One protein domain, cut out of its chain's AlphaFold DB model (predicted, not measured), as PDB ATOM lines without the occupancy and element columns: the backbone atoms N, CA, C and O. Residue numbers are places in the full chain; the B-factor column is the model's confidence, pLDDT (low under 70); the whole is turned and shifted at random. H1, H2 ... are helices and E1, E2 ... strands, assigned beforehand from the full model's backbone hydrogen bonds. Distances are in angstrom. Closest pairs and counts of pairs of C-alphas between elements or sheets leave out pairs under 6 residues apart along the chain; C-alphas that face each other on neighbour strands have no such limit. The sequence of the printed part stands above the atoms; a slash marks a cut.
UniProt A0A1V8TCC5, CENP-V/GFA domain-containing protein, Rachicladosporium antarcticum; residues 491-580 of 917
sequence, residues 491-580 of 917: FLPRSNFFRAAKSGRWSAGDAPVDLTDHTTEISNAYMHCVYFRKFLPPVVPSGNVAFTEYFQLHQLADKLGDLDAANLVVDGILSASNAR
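This is residues 491 to 580 of the 917 residues of the protein "CENP-V/GFA domain-containing protein" of Rachicladosporium antarcticum (UniProt A0A1V8TCC5). H3 and H4 lie side by side as a helical hairpin, and H2 crosses one side of both. The short helix H1 packs by one small contact on the last residues of H3, near the hairpin's turn, and beyond it the loop residues 503 to 509 stick out, so that this loop and the far end of H4 mark the two ends of the long axis. The printed part has 90 residues, with four named helices and one named strand in the order H1, E1, H2, H3, H4; the class is mostly helix. E1 pairs with no named strand. The whole is only just compact, close to loose, with a radius of gyration of the C-alphas of 14.3 A and spans of 48 by 24 by 19 A.

H1 covers residues 496 to 501, 8.6 A from first to last C-alpha, and begins at C-alpha 496, at (41.480, -15.631, 0.774). E1 covers residues 513 to 515 and is 6.6 A long. H2 covers residues 520 to 532 and is 17.8 A long. H3 covers residues 547 to 560 and is 19.9 A long, beginning at C-alpha 547, at (26.804, -25.786, -17.570). H4, the longest helix by residues, covers residues 563 to 578, measures 22.4 A and ends at C-alpha 578, at (15.941, -17.505, -17.475).

H3 is the hub and touches the three other helices. It touches H1 with residues 559 to 560 alone, the closest C-alphas being those of Phe 497 and Leu 560, 4.9 A apart, at a steep tilt of 63 degrees, the same way. H2 touches H3 with residues 522 to 526 alone; the C-alphas of Ile 522 and Leu 553 are closest, at 5.6 A, and the tilt is a steep 65 degrees, the same way. H3 and H4 form a helical hairpin at a shallow tilt of 17 degrees, opposite ways, with the C-alphas of Ala 557 and Ala 566 closest, at 5.1 A. Residues 526 to 530 of H2 touch residues 565 to 568 of H4; the two helices stand about perpendicular, at 76 degrees, and the closest C-alphas, of Cys 529 and Ala 565, are 5.9 A apart. H1 is apart from H2 and H4, and E1 is apart from H2, H3 and H4. In H1, H2, H3 and H4 every O i to N i+4 pair is within hydrogen-bond range.

The C-alphas of Gly 509 and Arg 580, the two farthest apart, are 49.4 A from each other. The printed part has no cut. The links from H1 to E1, 11 residues, and from H2 to H3, 14 residues, are long. Mean pLDDT of the printed part is 72.8, and residues 504 to 510, 531 to 532, 536 to 547 and 575 to 580 are under 70.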
ATOM      1  N   PHE A 491      45.755 -10.179  -6.939       80.88
ATOM      2  CA  PHE A 491      45.172 -11.478  -6.584       80.88
ATOM      3  C   PHE A 491      45.086 -11.738  -5.069       80.88
ATOM      4  O   PHE A 491      44.150 -12.409  -4.627       80.88
ATOM      5  N   LEU A 492      46.002 -11.210  -4.242       82.25
ATOM      6  CA  LEU A 492      45.977 -11.423  -2.781       82.25
ATOM      7  C   LEU A 492      44.833 -10.687  -2.049       82.25
ATOM      8  O   LEU A 492      44.308 -11.237  -1.071       82.25
ATOM      9  N   PRO A 493      44.408  -9.474  -2.458       80.31
ATOM     10  CA  PRO A 493      43.260  -8.819  -1.831       80.31
ATOM     11  C   PRO A 493      41.943  -9.544  -2.108       80.31
ATOM     12  O   PRO A 493      41.071  -9.558  -1.246       80.31
ATOM     13  N   ARG A 494      41.827 -10.204  -3.263       76.06
ATOM     14  CA  ARG A 494      40.584 -10.841  -3.715       76.06
ATOM     15  C   ARG A 494      40.434 -12.297  -3.287       76.06
ATOM     16  O   ARG A 494      39.330 -12.731  -2.993       76.06
ATOM     17  N   SER A 495      41.536 -13.040  -3.204       85.69
ATOM     18  CA  SER A 495      41.510 -14.461  -2.854       85.69
ATOM     19  C   SER A 495      42.012 -14.701  -1.434       85.69
ATOM     20  O   SER A 495      43.201 -14.548  -1.127       85.69
ATOM     21  N   ASN A 496      41.113 -15.166  -0.565       80.19
ATOM     22  CA  ASN A 496      41.480 -15.631   0.774       80.19
ATOM     23  C   ASN A 496      42.462 -16.813   0.711       80.19
ATOM     24  O   ASN A 496      43.357 -16.915   1.553       80.19
ATOM     25  N   PHE A 497      42.335 -17.664  -0.312       84.69
ATOM     26  CA  PHE A 497      43.239 -18.782  -0.554       84.69
ATOM     27  C   PHE A 497      44.656 -18.317  -0.900       84.69
ATOM     28  O   PHE A 497      45.602 -18.742  -0.239       84.69
ATOM     29  N   PHE A 498      44.835 -17.408  -1.867       85.38
ATOM     30  CA  PHE A 498      46.172 -16.910  -2.213       85.38
ATOM     31  C   PHE A 498      46.808 -16.136  -1.055       85.38
ATOM     32  O   PHE A 498      48.002 -16.295  -0.789       85.38
ATOM     33  N   ARG A 499      46.008 -15.378  -0.295       82.50
ATOM     34  CA  ARG A 499      46.468 -14.707   0.929       82.50
ATOM     35  C   ARG A 499      46.956 -15.702   1.980       82.50
ATOM     36  O   ARG A 499      47.995 -15.473   2.596       82.50
ATOM     37  N   ALA A 500      46.247 -16.813   2.168       79.12
ATOM     38  CA  ALA A 500      46.655 -17.879   3.079       79.12
ATOM     39  C   ALA A 500      47.904 -18.619   2.569       79.12
ATOM     40  O   ALA A 500      48.850 -18.795   3.337       79.12
ATOM     41  N   ALA A 501      47.949 -18.966   1.280       77.06
ATOM     42  CA  ALA A 501      49.063 -19.663   0.633       77.06
ATOM     43  C   ALA A 501      50.375 -18.859   0.668       77.06
ATOM     44  O   ALA A 501      51.457 -19.439   0.738       77.06
ATOM     45  N   LYS A 502      50.285 -17.523   0.665       77.19
ATOM     46  CA  LYS A 502      51.434 -16.614   0.812       77.19
ATOM     47  C   LYS A 502      51.628 -16.071   2.228       77.19
ATOM     48  O   LYS A 502      52.566 -15.314   2.467       77.19
ATOM     49  N   SER A 503      50.811 -16.493   3.194       74.31
ATOM     50  CA  SER A 503      51.059 -16.211   4.608       74.31
ATOM     51  C   SER A 503      52.165 -17.124   5.152       74.31
ATOM     52  O   SER A 503      52.216 -18.316   4.842       74.31
ATOM     53  N   GLY A 504      53.032 -16.595   6.023       60.03
ATOM     54  CA  GLY A 504      54.204 -17.314   6.555       60.03
ATOM     55  C   GLY A 504      53.908 -18.598   7.349       60.03
ATOM     56  O   GLY A 504      54.832 -19.293   7.754       60.03
ATOM     57  N   ARG A 505      52.629 -18.927   7.584       53.34
ATOM     58  CA  ARG A 505      52.189 -20.182   8.216       53.34
ATOM     59  C   ARG A 505      52.078 -21.363   7.243       53.34
ATOM     60  O   ARG A 505      52.079 -22.496   7.709       53.34
ATOM     61  N   TRP A 506      51.966 -21.099   5.939       51.44
ATOM     62  CA  TRP A 506      51.707 -22.104   4.894       51.44
ATOM     63  C   TRP A 506      52.695 -22.033   3.722       51.44
ATOM     64  O   TRP A 506      52.730 -22.945   2.900       51.44
ATOM     65  N   SER A 507      53.518 -20.984   3.645       57.47
ATOM     66  CA  SER A 507      54.516 -20.829   2.588       57.47
ATOM     67  C   SER A 507      55.637 -21.869   2.727       57.47
ATOM     68  O   SER A 507      56.523 -21.731   3.575       57.47
ATOM     69  N   ALA A 508      55.651 -22.881   1.862       51.09
ATOM     70  CA  ALA A 508      56.798 -23.768   1.669       51.09
ATOM     71  C   ALA A 508      57.886 -23.089   0.802       51.09
ATOM     72  O   ALA A 508      58.310 -23.630  -0.216       51.09
ATOM     73  N   GLY A 509      58.316 -21.876   1.178       59.50
ATOM     74  CA  GLY A 509      59.260 -21.062   0.397       59.50
ATOM     75  C   GLY A 509      58.683 -20.523  -0.923       59.50
ATOM     76  O   GLY A 509      57.468 -20.364  -1.053       59.50
ATOM     77  N   ASP A 510      59.556 -20.255  -1.902       62.88
ATOM     78  CA  ASP A 510      59.226 -19.739  -3.247       62.88
ATOM     79  C   ASP A 510      58.515 -20.761  -4.160       62.88
ATOM     80  O   ASP A 510      58.445 -20.581  -5.372       62.88
ATOM     81  N   ALA A 511      57.972 -21.849  -3.604       71.81
ATOM     82  CA  ALA A 511      57.255 -22.844  -4.389       71.81
ATOM     83  C   ALA A 511      55.992 -22.240  -5.056       71.81
ATOM     84  O   ALA A 511      55.286 -21.433  -4.425       71.81
ATOM     85  N   PRO A 512      55.678 -22.634  -6.308       78.12
ATOM     86  CA  PRO A 512      54.436 -22.256  -6.972       78.12
ATOM     87  C   PRO A 512      53.213 -22.707  -6.174       78.12
ATOM     88  O   PRO A 512      53.206 -23.786  -5.579       78.12
ATOM     89  N   VAL A 513      52.155 -21.900  -6.184       80.75
ATOM     90  CA  VAL A 513      50.857 -22.295  -5.626       80.75
ATOM     91  C   VAL A 513      50.217 -23.322  -6.560       80.75
ATOM     92  O   VAL A 513      50.039 -23.050  -7.743       80.75
ATOM     93  N   ASP A 514      49.887 -24.497  -6.035       80.50
ATOM     94  CA  ASP A 514      49.374 -25.625  -6.816       80.50
ATOM     95  C   ASP A 514      47.848 -25.538  -7.024       80.50
ATOM     96  O   ASP A 514      47.077 -25.562  -6.061       80.50
ATOM     97  N   LEU A 515      47.428 -25.436  -8.287       82.56
ATOM     98  CA  LEU A 515      46.047 -25.518  -8.783       82.56
ATOM     99  C   LEU A 515      45.925 -26.567  -9.908       82.56
ATOM    100  O   LEU A 515      45.150 -26.409 -10.855       82.56
ATOM    101  N   THR A 516      46.708 -27.643  -9.833       80.44
ATOM    102  CA  THR A 516      46.743 -28.712 -10.847       80.44
ATOM    103  C   THR A 516      45.461 -29.543 -10.929       80.44
ATOM    104  O   THR A 516      45.322 -30.372 -11.823       80.44
ATOM    105  N   ASP A 517      44.486 -29.336 -10.048       78.12
ATOM    106  CA  ASP A 517      43.162 -29.959 -10.130       78.12
ATOM    107  C   ASP A 517      42.176 -29.218 -11.050       78.12
ATOM    108  O   ASP A 517      41.068 -29.706 -11.274       78.12
ATOM    109  N   HIS A 518      42.584 -28.089 -11.639       80.75
ATOM    110  CA  HIS A 518      41.786 -27.325 -12.599       80.75
ATOM    111  C   HIS A 518      42.472 -27.234 -13.969       80.75
ATOM    112  O   HIS A 518      43.702 -27.226 -14.075       80.75
ATOM    113  N   THR A 519      41.672 -27.161 -15.037       80.75
ATOM    114  CA  THR A 519      42.191 -27.030 -16.405       80.75
ATOM    115  C   THR A 519      42.688 -25.610 -16.679       80.75
ATOM    116  O   THR A 519      42.291 -24.644 -16.013       80.75
ATOM    117  N   THR A 520      43.549 -25.459 -17.686       78.81
ATOM    118  CA  THR A 520      44.074 -24.148 -18.082       78.81
ATOM    119  C   THR A 520      42.980 -23.204 -18.577       78.81
ATOM    120  O   THR A 520      43.074 -21.997 -18.375       78.81
ATOM    121  N   GLU A 521      41.906 -23.736 -19.153       77.75
ATOM    122  CA  GLU A 521      40.758 -22.983 -19.665       77.75
ATOM    123  C   GLU A 521      39.945 -22.368 -18.522       77.75
ATOM    124  O   GLU A 521      39.636 -21.177 -18.565       77.75
ATOM    125  N   ILE A 522      39.653 -23.148 -17.473       81.25
ATOM    126  CA  ILE A 522      38.916 -22.672 -16.294       81.25
ATOM    127  C   ILE A 522      39.742 -21.631 -15.528       81.25
ATOM    128  O   ILE A 522      39.214 -20.599 -15.113       81.25
ATOM    129  N   SER A 523      41.054 -21.844 -15.405       81.06
ATOM    130  CA  SER A 523      41.960 -20.869 -14.787       81.06
ATOM    131  C   SER A 523      42.053 -19.561 -15.581       81.06
ATOM    132  O   SER A 523      41.981 -18.479 -14.999       81.06
ATOM    133  N   ASN A 524      42.137 -19.624 -16.915       79.06
ATOM    134  CA  ASN A 524      42.146 -18.428 -17.761       79.06
ATOM    135  C   ASN A 524      40.820 -17.657 -17.679       79.06
ATOM    136  O   ASN A 524      40.834 -16.429 -17.598       79.06
ATOM    137  N   ALA A 525      39.682 -18.360 -17.651       78.56
ATOM    138  CA  ALA A 525      38.373 -17.738 -17.459       78.56
ATOM    139  C   ALA A 525      38.268 -17.051 -16.084       78.56
ATOM    140  O   ALA A 525      37.754 -15.934 -15.990       78.56
ATOM    141  N   TYR A 526      38.830 -17.656 -15.030       83.88
ATOM    142  CA  TYR A 526      38.939 -17.023 -13.713       83.88
ATOM    143  C   TYR A 526      39.825 -15.769 -13.747       83.88
ATOM    144  O   TYR A 526      39.412 -14.713 -13.269       83.88
ATOM    145  N   MET A 527      41.008 -15.835 -14.369       82.31
ATOM    146  CA  MET A 527      41.884 -14.665 -14.520       82.31
ATOM    147  C   MET A 527      41.191 -13.533 -15.280       82.31
ATOM    148  O   MET A 527      41.321 -12.374 -14.894       82.31
ATOM    149  N   HIS A 528      40.407 -13.854 -16.310       72.75
ATOM    150  CA  HIS A 528      39.609 -12.870 -17.032       72.75
ATOM    151  C   HIS A 528      38.564 -12.196 -16.126       72.75
ATOM    152  O   HIS A 528      38.427 -10.973 -16.154       72.75
ATOM    153  N   CYS A 529      37.878 -12.961 -15.268       73.38
ATOM    154  CA  CYS A 529      36.945 -12.402 -14.283       73.38
ATOM    155  C   CYS A 529      37.652 -11.446 -13.306       73.38
ATOM    156  O   CYS A 529      37.102 -10.404 -12.954       73.38
ATOM    157  N   VAL A 530      38.884 -11.764 -12.900       74.31
ATOM    158  CA  VAL A 530      39.666 -10.931 -11.975       74.31
ATOM    159  C   VAL A 530      40.157  -9.641 -12.639       74.31
ATOM    160  O   VAL A 530      39.987  -8.572 -12.049       74.31
ATOM    161  N   TYR A 531      40.731  -9.722 -13.844       67.50
ATOM    162  CA  TYR A 531      41.303  -8.565 -14.544       67.50
ATOM    163  C   TYR A 531      40.243  -7.622 -15.115       67.50
ATOM    164  O   TYR A 531      40.380  -6.409 -14.990       67.50
ATOM    165  N   PHE A 532      39.187  -8.167 -15.721       65.06
ATOM    166  CA  PHE A 532      38.217  -7.379 -16.485       65.06
ATOM    167  C   PHE A 532      36.875  -7.202 -15.772       65.06
ATOM    168  O   PHE A 532      35.988  -6.549 -16.314       65.06
ATOM    169  N   ARG A 533      36.690  -7.812 -14.587       70.00
ATOM    170  CA  ARG A 533      35.414  -7.826 -13.839       70.00
ATOM    171  C   ARG A 533      34.209  -8.246 -14.690       70.00
ATOM    172  O   ARG A 533      33.080  -7.846 -14.431       70.00
ATOM    173  N   LYS A 534      34.455  -9.076 -15.706       70.06
ATOM    174  CA  LYS A 534      33.456  -9.530 -16.671       70.06
ATOM    175  C   LYS A 534      33.518 -11.042 -16.807       70.06
ATOM    176  O   LYS A 534      34.599 -11.613 -16.980       70.06
ATOM    177  N   PHE A 535      32.345 -11.668 -16.764       70.56
ATOM    178  CA  PHE A 535      32.197 -13.091 -17.026       70.56
ATOM    179  C   PHE A 535      32.505 -13.388 -18.498       70.56
ATOM    180  O   PHE A 535      31.875 -12.832 -19.399       70.56
ATOM    181  N   LEU A 536      33.471 -14.275 -18.738       65.75
ATOM    182  CA  LEU A 536      33.763 -14.825 -20.056       65.75
ATOM    183  C   LEU A 536      33.477 -16.332 -20.015       65.75
ATOM    184  O   LEU A 536      34.143 -17.045 -19.260       65.75
ATOM    185  N   PRO A 537      32.502 -16.838 -20.788       64.62
ATOM    186  CA  PRO A 537      32.225 -18.264 -20.817       64.62
ATOM    187  C   PRO A 537      33.440 -19.035 -21.371       64.62
ATOM    188  O   PRO A 537      34.033 -18.598 -22.362       64.62
ATOM    189  N   PRO A 538      33.809 -20.188 -20.780       63.44
ATOM    190  CA  PRO A 538      34.869 -21.036 -21.317       63.44
ATOM    191  C   PRO A 538      34.535 -21.466 -22.753       63.44
ATOM    192  O   PRO A 538      33.422 -21.916 -23.030       63.44
ATOM    193  N   VAL A 539      35.488 -21.316 -23.678       56.88
ATOM    194  CA  VAL A 539      35.295 -21.679 -25.090       56.88
ATOM    195  C   VAL A 539      35.275 -23.203 -25.221       56.88
ATOM    196  O   VAL A 539      36.300 -23.855 -25.031       56.88
ATOM    197  N   VAL A 540      34.118 -23.773 -25.570       55.31
ATOM    198  CA  VAL A 540      33.956 -25.218 -25.813       55.31
ATOM    199  C   VAL A 540      33.953 -25.513 -27.322       55.31
ATOM    200  O   VAL A 540      33.202 -24.871 -28.057       55.31
ATOM    201  N   PRO A 541      34.712 -26.513 -27.812       47.16
ATOM    202  CA  PRO A 541      34.756 -26.861 -29.240       47.16
ATOM    203  C   PRO A 541      33.461 -27.449 -29.823       47.16
ATOM    204  O   PRO A 541      33.313 -27.530 -31.040       47.16
ATOM    205  N   SER A 542      32.522 -27.895 -28.986       50.47
ATOM    206  CA  SER A 542      31.261 -28.506 -29.414       50.47
ATOM    207  C   SER A 542      30.101 -27.681 -28.877       50.47
ATOM    208  O   SER A 542      29.946 -27.613 -27.663       50.47
ATOM    209  N   GLY A 543      29.308 -27.069 -29.761       45.44
ATOM    210  CA  GLY A 543      28.252 -26.079 -29.481       45.44
ATOM    211  C   GLY A 543      27.057 -26.512 -28.610       45.44
ATOM    212  O   GLY A 543      25.928 -26.139 -28.906       45.44
ATOM    213  N   ASN A 544      27.280 -27.272 -27.540       46.19
ATOM    214  CA  ASN A 544      26.358 -27.430 -26.423       46.19
ATOM    215  C   ASN A 544      26.797 -26.513 -25.275       46.19
ATOM    216  O   ASN A 544      27.970 -26.476 -24.914       46.19
ATOM    217  N   VAL A 545      25.841 -25.787 -24.693       51.44
ATOM    218  CA  VAL A 545      26.080 -24.870 -23.571       51.44
ATOM    219  C   VAL A 545      26.562 -25.655 -22.347       51.44
ATOM    220  O   VAL A 545      25.866 -26.522 -21.813       51.44
ATOM    221  N   ALA A 546      27.777 -25.321 -21.938       61.84
ATOM    222  CA  ALA A 546      28.634 -25.973 -20.964       61.84
ATOM    223  C   ALA A 546      28.301 -25.567 -19.510       61.84
ATOM    224  O   ALA A 546      29.047 -24.849 -18.846       61.84
ATOM    225  N   PHE A 547      27.142 -26.003 -18.990       65.50
ATOM    226  CA  PHE A 547      26.804 -25.786 -17.570       65.50
ATOM    227  C   PHE A 547      27.846 -26.415 -16.635       65.50
ATOM    228  O   PHE A 547      28.129 -25.860 -15.577       65.50
ATOM    229  N   THR A 548      28.440 -27.542 -17.031       71.69
ATOM    230  CA  THR A 548      29.488 -28.228 -16.264       71.69
ATOM    231  C   THR A 548      30.693 -27.314 -16.031       71.69
ATOM    232  O   THR A 548      31.208 -27.243 -14.919       71.69
ATOM    233  N   GLU A 549      31.095 -26.555 -17.039       74.31
ATOM    234  CA  GLU A 549      32.242 -25.658 -17.015       74.31
ATOM    235  C   GLU A 549      31.931 -24.371 -16.236       74.31
ATOM    236  O   GLU A 549      32.810 -23.838 -15.560       74.31
ATOM    237  N   TYR A 550      30.674 -23.908 -16.232       78.75
ATOM    238  CA  TYR A 550      30.233 -22.827 -15.336       78.75
ATOM    239  C   TYR A 550      30.294 -23.253 -13.870       78.75
ATOM    240  O   TYR A 550      30.796 -22.505 -13.033       78.75
ATOM    241  N   PHE A 551      29.856 -24.475 -13.558       79.94
ATOM    242  CA  PHE A 551      29.989 -25.018 -12.208       79.94
ATOM    243  C   PHE A 551      31.455 -25.222 -11.814       79.94
ATOM    244  O   PHE A 551      31.806 -24.938 -10.673       79.94
ATOM    245  N   GLN A 552      32.324 -25.639 -12.739       81.00
ATOM    246  CA  GLN A 552      33.765 -25.758 -12.484       81.00
ATOM    247  C   GLN A 552      34.437 -24.399 -12.242       81.00
ATOM    248  O   GLN A 552      35.282 -24.292 -11.355       81.00
ATOM    249  N   LEU A 553      34.053 -23.358 -12.985       83.81
ATOM    250  CA  LEU A 553      34.557 -21.999 -12.779       83.81
ATOM    251  C   LEU A 553      34.061 -21.401 -11.457       83.81
ATOM    252  O   LEU A 553      34.856 -20.828 -10.714       83.81
ATOM    253  N   HIS A 554      32.783 -21.602 -11.122       86.31
ATOM    254  CA  HIS A 554      32.241 -21.228  -9.816       86.31
ATOM    255  C   HIS A 554      32.971 -21.963  -8.688       86.31
ATOM    256  O   HIS A 554      33.368 -21.351  -7.702       86.31
ATOM    257  N   GLN A 555      33.184 -23.272  -8.836       85.19
ATOM    258  CA  GLN A 555      33.897 -24.086  -7.856       85.19
ATOM    259  C   GLN A 555      35.338 -23.605  -7.658       85.19
ATOM    260  O   GLN A 555      35.817 -23.598  -6.528       85.19
ATOM    261  N   LEU A 556      36.024 -23.173  -8.725       86.19
ATOM    262  CA  LEU A 556      37.349 -22.564  -8.613       86.19
ATOM    263  C   LEU A 556      37.293 -21.222  -7.865       86.19
ATOM    264  O   LEU A 556      38.085 -21.018  -6.948       86.19
ATOM    265  N   ALA A 557      36.365 -20.325  -8.214       86.38
ATOM    266  CA  ALA A 557      36.226 -19.023  -7.556       86.38
ATOM    267  C   ALA A 557      35.896 -19.157  -6.056       86.38
ATOM    268  O   ALA A 557      36.532 -18.512  -5.220       86.38
ATOM    269  N   ASP A 558      34.981 -20.068  -5.716       86.69
ATOM    270  CA  ASP A 558      34.607 -20.404  -4.339       86.69
ATOM    271  C   ASP A 558      35.786 -21.020  -3.567       86.69
ATOM    272  O   ASP A 558      36.129 -20.571  -2.472       86.69
ATOM    273  N   LYS A 559      36.511 -21.967  -4.178       84.31
ATOM    274  CA  LYS A 559      37.727 -22.565  -3.599       84.31
ATOM    275  C   LYS A 559      38.823 -21.527  -3.347       84.31
ATOM    276  O   LYS A 559      39.539 -21.617  -2.348       84.31
ATOM    277  N   LEU A 560      38.960 -20.542  -4.235       85.56
ATOM    278  CA  LEU A 560      39.894 -19.429  -4.067       85.56
ATOM    279  C   LEU A 560      39.389 -18.381  -3.061       85.56
ATOM    280  O   LEU A 560      40.170 -17.534  -2.612       85.56
ATOM    281  N   GLY A 561      38.121 -18.454  -2.655       82.19
ATOM    282  CA  GLY A 561      37.473 -17.492  -1.775       82.19
ATOM    283  C   GLY A 561      37.342 -16.101  -2.396       82.19
ATOM    284  O   GLY A 561      37.391 -15.127  -1.647       82.19
ATOM    285  N   ASP A 562      37.242 -16.009  -3.729       87.81
ATOM    286  CA  ASP A 562      36.946 -14.774  -4.471       87.81
ATOM    287  C   ASP A 562      35.428 -14.691  -4.696       87.81
ATOM    288  O   ASP A 562      34.882 -15.236  -5.659       87.81
ATOM    289  N   LEU A 563      34.746 -14.045  -3.745       79.94
ATOM    290  CA  LEU A 563      33.287 -13.919  -3.732       79.94
ATOM    291  C   LEU A 563      32.765 -13.135  -4.945       79.94
ATOM    292  O   LEU A 563      31.724 -13.478  -5.498       79.94
ATOM    293  N   ASP A 564      33.511 -12.121  -5.388       78.12
ATOM    294  CA  ASP A 564      33.148 -11.298  -6.541       78.12
ATOM    295  C   ASP A 564      33.145 -12.136  -7.827       78.12
ATOM    296  O   ASP A 564      32.199 -12.078  -8.612       78.12
ATOM    297  N   ALA A 565      34.182 -12.952  -8.038       81.44
ATOM    298  CA  ALA A 565      34.247 -13.851  -9.187       81.44
ATOM    299  C   ALA A 565      33.173 -14.952  -9.120       81.44
ATOM    300  O   ALA A 565      32.593 -15.290 -10.150       81.44
ATOM    301  N   ALA A 566      32.871 -15.485  -7.932       82.38
ATOM    302  CA  ALA A 566      31.810 -16.478  -7.759       82.38
ATOM    303  C   ALA A 566      30.427 -15.901  -8.117       82.38
ATOM    304  O   ALA A 566      29.692 -16.518  -8.892       82.38
ATOM    305  N   ASN A 567      30.113 -14.691  -7.641       79.00
ATOM    306  CA  ASN A 567      28.862 -13.994  -7.952       79.00
ATOM    307  C   ASN A 567      28.717 -13.719  -9.458       79.00
ATOM    308  O   ASN A 567      27.683 -14.044 -10.036       79.00
ATOM    309  N   LEU A 568      29.784 -13.252 -10.120       80.06
ATOM    310  CA  LEU A 568      29.791 -13.038 -11.575       80.06
ATOM    311  C   LEU A 568      29.445 -14.312 -12.368       80.06
ATOM    312  O   LEU A 568      28.797 -14.242 -13.414       80.06
ATOM    313  N   VAL A 569      29.862 -15.485 -11.884       80.19
ATOM    314  CA  VAL A 569      29.541 -16.772 -12.520       80.19
ATOM    315  C   VAL A 569      28.084 -17.174 -12.263       80.19
ATOM    316  O   VAL A 569      27.425 -17.667 -13.180       80.19
ATOM    317  N   VAL A 570      27.553 -16.943 -11.054       78.62
ATOM    318  CA  VAL A 570      26.133 -17.190 -10.728       78.62
ATOM    319  C   VAL A 570      25.215 -16.333 -11.596       78.62
ATOM    320  O   VAL A 570      24.254 -16.858 -12.164       78.62
ATOM    321  N   ASP A 571      25.541 -15.056 -11.775       76.75
ATOM    322  CA  ASP A 571      24.772 -14.141 -12.620       76.75
ATOM    323  C   ASP A 571      24.763 -14.603 -14.085       76.75
ATOM    324  O   ASP A 571      23.718 -14.594 -14.749       76.75
ATOM    325  N   GLY A 572      25.897 -15.120 -14.575       74.75
ATOM    326  CA  GLY A 572      25.990 -15.765 -15.888       74.75
ATOM    327  C   GLY A 572      25.092 -17.007 -16.021       74.75
ATOM    328  O   GLY A 572      24.403 -17.174 -17.031       74.75
ATOM    329  N   ILE A 573      25.034 -17.855 -14.987       74.12
ATOM    330  CA  ILE A 573      24.179 -19.058 -14.944       74.12
ATOM    331  C   ILE A 573      22.688 -18.685 -14.924       74.12
ATOM    332  O   ILE A 573      21.888 -19.296 -15.641       74.12
ATOM    333  N   LEU A 574      22.297 -17.699 -14.114       70.44
ATOM    334  CA  LEU A 574      20.910 -17.236 -14.005       70.44
ATOM    335  C   LEU A 574      20.424 -16.623 -15.318       70.44
ATOM    336  O   LEU A 574      19.328 -16.956 -15.780       70.44
ATOM    337  N   SER A 575      21.273 -15.825 -15.963       69.62
ATOM    338  CA  SER A 575      21.009 -15.253 -17.285       69.62
ATOM    339  C   SER A 575      20.760 -16.347 -18.332       69.62
ATOM    340  O   SER A 575      19.785 -16.285 -19.082       69.62
ATOM    341  N   ALA A 576      21.563 -17.417 -18.323       64.81
ATOM    342  CA  ALA A 576      21.383 -18.561 -19.221       64.81
ATOM    343  C   ALA A 576      20.136 -19.417 -18.896       64.81
ATOM    344  O   ALA A 576      19.537 -20.016 -19.792       64.81
ATOM    345  N   SER A 577      19.727 -19.492 -17.624       57.09
ATOM    346  CA  SER A 577      18.578 -20.289 -17.160       57.09
ATOM    347  C   SER A 577      17.231 -19.604 -17.412       57.09
ATOM    348  O   SER A 577      16.266 -20.251 -17.833       57.09
ATOM    349  N   ASN A 578      17.157 -18.284 -17.226       50.81
ATOM    350  CA  ASN A 578      15.941 -17.505 -17.475       50.81
ATOM    351  C   ASN A 578      15.522 -17.534 -18.953       50.81
ATOM    352  O   ASN A 578      14.327 -17.529 -19.247       50.81
ATOM    353  N   ALA A 579      16.474 -17.729 -19.871       52.59
ATOM    354  CA  ALA A 579      16.192 -17.981 -21.281       52.59
ATOM    355  C   ALA A 579      15.378 -19.276 -21.543       52.59
ATOM    356  O   ALA A 579      14.742 -19.392 -22.589       52.59
ATOM    357  N   ARG A 580      15.344 -20.252 -20.612       43.34
ATOM    358  CA  ARG A 580      14.616 -21.535 -20.767       43.34
ATOM    359  C   ARG A 580      13.196 -21.565 -20.193       43.34
ATOM    360  O   ARG A 580      12.393 -22.366 -20.659       43.34
TER     361      ARG A 580